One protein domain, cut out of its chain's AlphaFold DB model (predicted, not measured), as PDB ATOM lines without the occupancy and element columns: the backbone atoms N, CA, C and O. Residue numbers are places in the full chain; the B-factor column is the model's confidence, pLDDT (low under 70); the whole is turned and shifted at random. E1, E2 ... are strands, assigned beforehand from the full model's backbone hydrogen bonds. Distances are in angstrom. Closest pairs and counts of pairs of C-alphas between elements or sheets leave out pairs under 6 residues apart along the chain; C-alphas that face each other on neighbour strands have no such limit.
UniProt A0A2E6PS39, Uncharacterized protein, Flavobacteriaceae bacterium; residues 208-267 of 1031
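AT A GLANCE: This is residues 208 to 267 of the 1031 residues of an uncharacterized protein of Flavobacteriaceae bacterium (UniProt A0A2E6PS39). Look for one strongly twisted sheet spread like three arms: the hairpin E1 and E2 makes one, the hairpin E3 and E4 with its loop another, and E5 beside the beginning of E1 the third. E4 and E5 meet only at a point between the two hairpins. The printed part has 60 residues and five named strands, E1 to E5 along the chain, with no named helix: all strand. Across the sheet the order is E2, E1, E5, E4, E3, antiparallel where hairpins form and between E1 and E5. It is only just compact, close to loose, with a radius of gyration of the C-alphas of 12.4 A and spans of 38 by 31 by 18 A.

HOW THE PARTS SIT: Start at inner strand E1, residues 208 to 216. Beside it E5, residues 260 to 267, is antiparallel at 132 degrees; find N 211 and O 262, 2.8 A apart. Edge strand E2, residues 222 to 228, is antiparallel to E1 at 143 degrees, with N 214 and O 224 2.8 A apart. E4, residues 247 to 250, meets E5 only at a point, where C-alphas 260 and 249 face each other at 4.5 A. Edge strand E3, residues 232 to 235, is antiparallel to E4 at 145 degrees, with N 235 and O 247 2.9 A apart.

IN THESE COORDINATES: Find C-alpha 208 at (153.669, 159.020, 158.399); E1 runs 24.3 A from there. E2 covers 18.0 A, E3 10.1 A and E4 10.3 A. E5 runs 22.4 A to C-alpha 267 at (149.266, 155.377, 165.057).

THE WHOLE: The C-alphas of Ser 218 and Ser 238, the two farthest apart, are 38.5 A apart. The printed part has no cut; the link E3 to E4 is long. Look for pLDDT under 70 at residues 219 to 222 and residue 229.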
ATOM      1  N   GLU A 208     153.909 157.738 159.054       84.00
ATOM      2  CA  GLU A 208     153.669 159.020 158.399       84.00
ATOM      3  C   GLU A 208     152.544 158.874 157.373       84.00
ATOM      4  O   GLU A 208     152.501 157.914 156.605       84.00
ATOM      5  N   VAL A 209     151.598 159.809 157.399       84.69
ATOM      6  CA  VAL A 209     150.572 159.960 156.366       84.69
ATOM      7  C   VAL A 209     150.726 161.329 155.743       84.69
ATOM      8  O   VAL A 209     150.877 162.334 156.445       84.69
ATOM      9  N   PHE A 210     150.694 161.340 154.419       86.31
ATOM     10  CA  PHE A 210     150.890 162.523 153.610       86.31
ATOM     11  C   PHE A 210     149.547 163.165 153.282       86.31
ATOM     12  O   PHE A 210     148.541 162.483 153.097       86.31
ATOM     13  N   TYR A 211     149.535 164.488 153.211       86.56
ATOM     14  CA  TYR A 211     148.370 165.283 152.859       86.56
ATOM     15  C   TYR A 211     148.769 166.337 151.834       86.56
ATOM     16  O   TYR A 211     149.788 167.010 152.000       86.56
ATOM     17  N   ILE A 212     147.941 166.509 150.809       88.38
ATOM     18  CA  ILE A 212     148.005 167.656 149.908       88.38
ATOM     19  C   ILE A 212     147.122 168.756 150.482       88.38
ATOM     20  O   ILE A 212     145.994 168.520 150.920       88.38
ATOM     21  N   GLU A 213     147.643 169.974 150.461       86.06
ATOM     22  CA  GLU A 213     146.861 171.164 150.748       86.06
ATOM     23  C   GLU A 213     146.001 171.502 149.525       86.06
ATOM     24  O   GLU A 213     146.509 171.950 148.498       86.06
ATOM     25  N   ASN A 214     144.699 171.240 149.621       81.69
ATOM     26  CA  ASN A 214     143.733 171.570 148.584       81.69
ATOM     27  C   ASN A 214     143.072 172.914 148.917       81.69
ATOM     28  O   ASN A 214     142.422 173.063 149.960       81.69
ATOM     29  N   ILE A 215     143.273 173.902 148.047       77.69
ATOM     30  CA  ILE A 215     142.656 175.223 148.170       77.69
ATOM     31  C   ILE A 215     141.267 175.125 147.547       77.69
ATOM     32  O   ILE A 215     141.124 175.139 146.328       77.69
ATOM     33  N   ASP A 216     140.238 175.035 148.389       73.81
ATOM     34  CA  ASP A 216     138.864 175.112 147.907       73.81
ATOM     35  C   ASP A 216     138.526 176.580 147.604       73.81
ATOM     36  O   ASP A 216     138.137 177.361 148.485       73.81
ATOM     37  N   GLU A 217     138.708 176.967 146.339       74.88
ATOM     38  CA  GLU A 217     138.377 178.303 145.838       74.88
ATOM     39  C   GLU A 217     136.889 178.639 146.051       74.88
ATOM     40  O   GLU A 217     136.538 179.805 146.249       74.88
ATOM     41  N   SER A 218     136.010 177.628 146.101       72.50
ATOM     42  CA  SER A 218     134.569 177.822 146.291       72.50
ATOM     43  C   SER A 218     134.192 178.215 147.727       72.50
ATOM     44  O   SER A 218     133.172 178.874 147.937       72.50
ATOM     45  N   GLN A 219     135.037 177.898 148.718       65.56
ATOM     46  CA  GLN A 219     134.825 178.221 150.137       65.56
ATOM     47  C   GLN A 219     135.723 179.352 150.663       65.56
ATOM     48  O   GLN A 219     136.025 179.421 151.858       65.56
ATOM     49  N   GLY A 220     136.127 180.276 149.787       66.12
ATOM     50  CA  GLY A 220     136.835 181.494 150.185       66.12
ATOM     51  C   GLY A 220     138.261 181.241 150.679       66.12
ATOM     52  O   GLY A 220     138.649 181.791 151.711       66.12
ATOM     53  N   ASN A 221     139.033 180.426 149.950       68.12
ATOM     54  CA  ASN A 221     140.420 180.057 150.272       68.12
ATOM     55  C   ASN A 221     140.578 179.342 151.621       68.12
ATOM     56  O   ASN A 221     141.552 179.557 152.347       68.12
ATOM     57  N   ARG A 222     139.634 178.467 151.979       65.25
ATOM     58  CA  ARG A 222     139.887 177.505 153.054       65.25
ATOM     59  C   ARG A 222     140.758 176.380 152.513       65.25
ATOM     60  O   ARG A 222     140.372 175.690 151.575       65.25
ATOM     61  N   THR A 223     141.921 176.193 153.123       73.00
ATOM     62  CA  THR A 223     142.776 175.047 152.841       73.00
ATOM     63  C   THR A 223     142.239 173.819 153.560       73.00
ATOM     64  O   THR A 223     142.066 173.797 154.781       73.00
ATOM     65  N   THR A 224     141.917 172.795 152.778       76.19
ATOM     66  CA  THR A 224     141.538 171.471 153.268       76.19
ATOM     67  C   THR A 224     142.708 170.523 153.044       76.19
ATOM     68  O   THR A 224     143.388 170.593 152.027       76.19
ATOM     69  N   LEU A 225     142.992 169.663 154.022       77.69
ATOM     70  CA  LEU A 225     144.031 168.646 153.883       77.69
ATOM     71  C   LEU A 225     143.401 167.381 153.318       77.69
ATOM     72  O   LEU A 225     142.615 166.725 154.001       77.69
ATOM     73  N   VAL A 226     143.758 167.045 152.083       76.69
ATOM     74  CA  VAL A 226     143.315 165.818 151.418       76.69
ATOM     75  C   VAL A 226     144.412 164.769 151.584       76.69
ATOM     76  O   VAL A 226     145.560 165.059 151.242       76.69
ATOM     77  N   PRO A 227     144.117 163.574 152.124       75.44
ATOM     78  CA  PRO A 227     145.101 162.503 152.210       75.44
ATOM     79  C   PRO A 227     145.708 162.198 150.836       75.44
ATOM     80  O   PRO A 227     144.989 162.038 149.850       75.44
ATOM     81  N   TYR A 228     147.031 162.109 150.781       78.19
ATOM     82  CA  TYR A 228     147.783 161.741 149.594       78.19
ATOM     83  C   TYR A 228     148.268 160.300 149.719       78.19
ATOM     84  O   TYR A 228     148.889 159.932 150.715       78.19
ATOM     85  N   TYR A 229     147.962 159.501 148.699       69.12
ATOM     86  CA  TYR A 229     148.251 158.065 148.665       69.12
ATOM     87  C   TYR A 229     149.310 157.684 147.627       69.12
ATOM     88  O   TYR A 229     149.698 156.521 147.578       69.12
ATOM     89  N   GLY A 230     149.758 158.644 146.815       70.12
ATOM     90  CA  GLY A 230     150.755 158.400 145.781       70.12
ATOM     91  C   GLY A 230     152.194 158.410 146.317       70.12
ATOM     92  O   GLY A 230     152.420 158.582 147.519       70.12
ATOM     93  N   PRO A 231     153.184 158.256 145.422       70.31
ATOM     94  CA  PRO A 231     154.602 158.283 145.769       70.31
ATOM     95  C   PRO A 231     155.005 159.589 146.457       70.31
ATOM     96  O   PRO A 231     154.693 160.671 145.967       70.31
ATOM     97  N   ALA A 232     155.722 159.501 147.573       83.75
ATOM     98  CA  ALA A 232     156.249 160.655 148.294       83.75
ATOM     99  C   ALA A 232     157.754 160.491 148.507       83.75
ATOM    100  O   ALA A 232     158.220 159.398 148.827       83.75
ATOM    101  N   HIS A 233     158.508 161.578 148.383       86.06
ATOM    102  CA  HIS A 233     159.933 161.593 148.704       86.06
ATOM    103  C   HIS A 233     160.310 162.840 149.498       86.06
ATOM    104  O   HIS A 233     159.618 163.861 149.458       86.06
ATOM    105  N   TYR A 234     161.392 162.733 150.265       90.81
ATOM    106  CA  TYR A 234     161.879 163.801 151.124       90.81
ATOM    107  C   TYR A 234     163.045 164.536 150.465       90.81
ATOM    108  O   TYR A 234     163.987 163.912 149.980       90.81
ATOM    109  N   HIS A 235     162.996 165.862 150.500       90.44
ATOM    110  CA  HIS A 235     164.103 166.740 150.154       90.44
ATOM    111  C   HIS A 235     164.754 167.280 151.421       90.44
ATOM    112  O   HIS A 235     164.080 167.899 152.247       90.44
ATOM    113  N   ASP A 236     166.062 167.083 151.547       93.00
ATOM    114  CA  ASP A 236     166.873 167.628 152.631       93.00
ATOM    115  C   ASP A 236     167.666 168.873 152.182       93.00
ATOM    116  O   ASP A 236     167.512 169.376 151.068       93.00
ATOM    117  N   GLU A 237     168.519 169.398 153.065       95.81
ATOM    118  CA  GLU A 237     169.389 170.543 152.762       95.81
ATOM    119  C   GLU A 237     170.406 170.257 151.640       95.81
ATOM    120  O   GLU A 237     170.878 171.191 150.992       95.81
ATOM    121  N   SER A 238     170.753 168.986 151.410       93.94
ATOM    122  CA  SER A 238     171.755 168.566 150.426       93.94
ATOM    123  C   SER A 238     171.172 168.384 149.022       93.94
ATOM    124  O   SER A 238     171.876 168.589 148.031       93.94
ATOM    125  N   SER A 239     169.879 168.067 148.934       92.38
ATOM    126  CA  SER A 239     169.129 167.917 147.689       92.38
ATOM    127  C   SER A 239     167.748 168.578 147.808       92.38
ATOM    128  O   SER A 239     166.731 167.875 147.808       92.38
ATOM    129  N   PRO A 240     167.677 169.922 147.916       93.62
ATOM    130  CA  PRO A 240     166.417 170.623 148.127       93.62
ATOM    131  C   PRO A 240     165.509 170.549 146.894       93.62
ATOM    132  O   PRO A 240     165.970 170.541 145.750       93.62
ATOM    133  N   GLY A 241     164.201 170.552 147.134       91.38
ATOM    134  CA  GLY A 241     163.177 170.596 146.098       91.38
ATOM    135  C   GLY A 241     163.089 171.964 145.401       91.38
ATOM    136  O   GLY A 241     163.853 172.896 145.693       91.38
ATOM    137  N   PRO A 242     162.119 172.152 144.489       91.56
ATOM    138  CA  PRO A 242     161.981 173.354 143.685       91.56
ATOM    139  C   PRO A 242     161.792 174.587 144.572       91.56
ATOM    140  O   PRO A 242     160.970 174.611 145.493       91.56
ATOM    141  N   GLY A 243     162.583 175.629 144.302       92.31
ATOM    142  CA  GLY A 243     162.598 176.847 145.115       92.31
ATOM    143  C   GLY A 243     163.293 176.699 146.473       92.31
ATOM    144  O   GLY A 243     163.029 177.506 147.361       92.31
ATOM    145  N   GLY A 244     164.157 175.692 146.650       94.69
ATOM    146  CA  GLY A 244     164.893 175.469 147.899       94.69
ATOM    147  C   GLY A 244     164.052 174.811 148.996       94.69
ATOM    148  O   GLY A 244     164.365 174.955 150.175       94.69
ATOM    149  N   TYR A 245     162.944 174.158 148.632       93.19
ATOM    150  CA  TYR A 245     162.031 173.550 149.596       93.19
ATOM    151  C   TYR A 245     162.656 172.312 150.248       93.19
ATOM    152  O   TYR A 245     163.126 171.413 149.559       93.19
ATOM    153  N   ILE A 246     162.613 172.268 151.577       94.75
ATOM    154  CA  ILE A 246     163.038 171.131 152.397       94.75
ATOM    155  C   ILE A 246     161.777 170.539 153.017       94.75
ATOM    156  O   ILE A 246     161.021 171.248 153.691       94.75
ATOM    157  N   GLY A 247     161.531 169.259 152.770       93.12
ATOM    158  CA  GLY A 247     160.303 168.591 153.178       93.12
ATOM    159  C   GLY A 247     159.851 167.512 152.202       93.12
ATOM    160  O   GLY A 247     160.548 167.168 151.252       93.12
ATOM    161  N   TRP A 248     158.658 166.981 152.453       93.56
ATOM    162  CA  TRP A 248     158.062 165.934 151.634       93.56
ATOM    163  C   TRP A 248     157.372 166.518 150.398       93.56
ATOM    164  O   TRP A 248     156.635 167.502 150.494       93.56
ATOM    165  N   MET A 249     157.585 165.904 149.239       93.12
ATOM    166  CA  MET A 249     156.922 166.252 147.981       93.12
ATOM    167  C   MET A 249     156.304 165.015 147.334       93.12
ATOM    168  O   MET A 249     156.803 163.901 147.491       93.12
ATOM    169  N   ALA A 250     155.193 165.226 146.632       86.62
ATOM    170  CA  ALA A 250     154.549 164.203 145.822       86.62
ATOM    171  C   ALA A 250     155.393 163.880 144.579       86.62
ATOM    172  O   ALA A 250     156.057 164.755 144.023       86.62
ATOM    173  N   GLY A 251     155.321 162.636 144.116       77.88
ATOM    174  CA  GLY A 251     156.096 162.120 142.990       77.88
ATOM    175  C   GLY A 251     157.372 161.392 143.414       77.88
ATOM    176  O   GLY A 251     157.677 161.252 144.600       77.88
ATOM    177  N   PHE A 252     158.111 160.902 142.421       70.06
ATOM    178  CA  PHE A 252     159.364 160.171 142.610       70.06
ATOM    179  C   PHE A 252     160.575 161.119 142.636       70.06
ATOM    180  O   PHE A 252     160.534 162.166 141.978       70.06
ATOM    181  N   PRO A 253     161.676 160.753 143.321       71.56
ATOM    182  CA  PRO A 253     162.919 161.516 143.260       71.56
ATOM    183  C   PRO A 253     163.395 161.688 141.810       71.56
ATOM    184  O   PRO A 253     163.504 160.718 141.062       71.56
ATOM    185  N   GLY A 254     163.696 162.923 141.403       74.56
ATOM    186  CA  GLY A 254     164.269 163.220 140.082       74.56
ATOM    187  C   GLY A 254     163.288 163.231 138.898       74.56
ATOM    188  O   GLY A 254     163.736 163.424 137.768       74.56
ATOM    189  N   GLN A 255     161.981 163.061 139.130       75.56
ATOM    190  CA  GLN A 255     160.928 163.225 138.113       75.56
ATOM    191  C   GLN A 255     160.186 164.570 138.258       75.56
ATOM    192  O   GLN A 255     160.621 165.443 139.012       75.56
ATOM    193  N   ASP A 256     159.099 164.770 137.497       77.06
ATOM    194  CA  ASP A 256     158.258 165.968 137.607       77.06
ATOM    195  C   ASP A 256     157.707 166.080 139.036       77.06
ATOM    196  O   ASP A 256     157.067 165.160 139.554       77.06
ATOM    197  N   MET A 257     158.045 167.180 139.709       81.31
ATOM    198  CA  MET A 257     157.840 167.313 141.148       81.31
ATOM    199  C   MET A 257     156.389 167.701 141.426       81.31
ATOM    200  O   MET A 257     155.929 168.766 141.011       81.31
ATOM    201  N   GLY A 258     155.670 166.844 142.150       86.19
ATOM    202  CA  GLY A 258     154.290 167.087 142.552       86.19
ATOM    203  C   GLY A 258     154.152 168.166 143.638       86.19
ATOM    204  O   GLY A 258     155.125 168.817 144.028       86.19
ATOM    205  N   PRO A 259     152.934 168.399 144.160       91.75
ATOM    206  CA  PRO A 259     152.718 169.363 145.235       91.75
ATOM    207  C   PRO A 259     153.497 169.008 146.512       91.75
ATOM    208  O   PRO A 259     153.843 167.853 146.772       91.75
ATOM    209  N   ARG A 260     153.737 170.023 147.352       93.75
ATOM    210  CA  ARG A 260     154.292 169.837 148.700       93.75
ATOM    211  C   ARG A 260     153.326 169.017 149.545       93.75
ATOM    212  O   ARG A 260     152.117 169.243 149.502       93.75
ATOM    213  N   LEU A 261     153.872 168.115 150.347       91.38
ATOM    214  CA  LEU A 261     153.108 167.252 151.228       91.38
ATOM    215  C   LEU A 261     153.270 167.702 152.673       91.38
ATOM    216  O   LEU A 261     154.376 167.922 153.168       91.38
ATOM    217  N   GLN A 262     152.149 167.796 153.377       91.44
ATOM    218  CA  GLN A 262     152.149 167.881 154.827       91.44
ATOM    219  C   GLN A 262     152.143 166.470 155.405       91.44
ATOM    220  O   GLN A 262     151.342 165.629 155.005       91.44
ATOM    221  N   THR A 263     153.012 166.209 156.372       89.44
ATOM    222  CA  THR A 263     153.045 164.928 157.079       89.44
ATOM    223  C   THR A 263     152.329 165.012 158.406       89.44
ATOM    224  O   THR A 263     152.576 165.920 159.203       89.44
ATOM    225  N   LYS A 264     151.524 163.996 158.704       83.44
ATOM    226  CA  LYS A 264     151.008 163.748 160.045       83.44
ATOM    227  C   LYS A 264     151.446 162.364 160.499       83.44
ATOM    228  O   LYS A 264     151.217 161.381 159.801       83.44
ATOM    229  N   LYS A 265     152.036 162.283 161.690       80.38
ATOM    230  CA  LYS A 265     152.280 160.997 162.348       80.38
ATOM    231  C   LYS A 265     150.967 160.498 162.934       80.38
ATOM    232  O   LYS A 265     150.346 161.196 163.735       80.38
ATOM    233  N   ILE A 266     150.539 159.316 162.513       77.06
ATOM    234  CA  ILE A 266     149.365 158.629 163.055       77.06
ATOM    235  C   ILE A 266     149.787 157.282 163.621       77.06
ATOM    236  O   ILE A 266     150.819 156.745 163.224       77.06
ATOM    237  N   ARG A 267     149.002 156.720 164.538       70.88
ATOM    238  CA  ARG A 267     149.266 155.377 165.057       70.88
ATOM    239  C   ARG A 267     149.231 154.357 163.915       70.88
ATOM    240  O   ARG A 267     148.375 154.430 163.030       70.88
TER     241      ARG A 267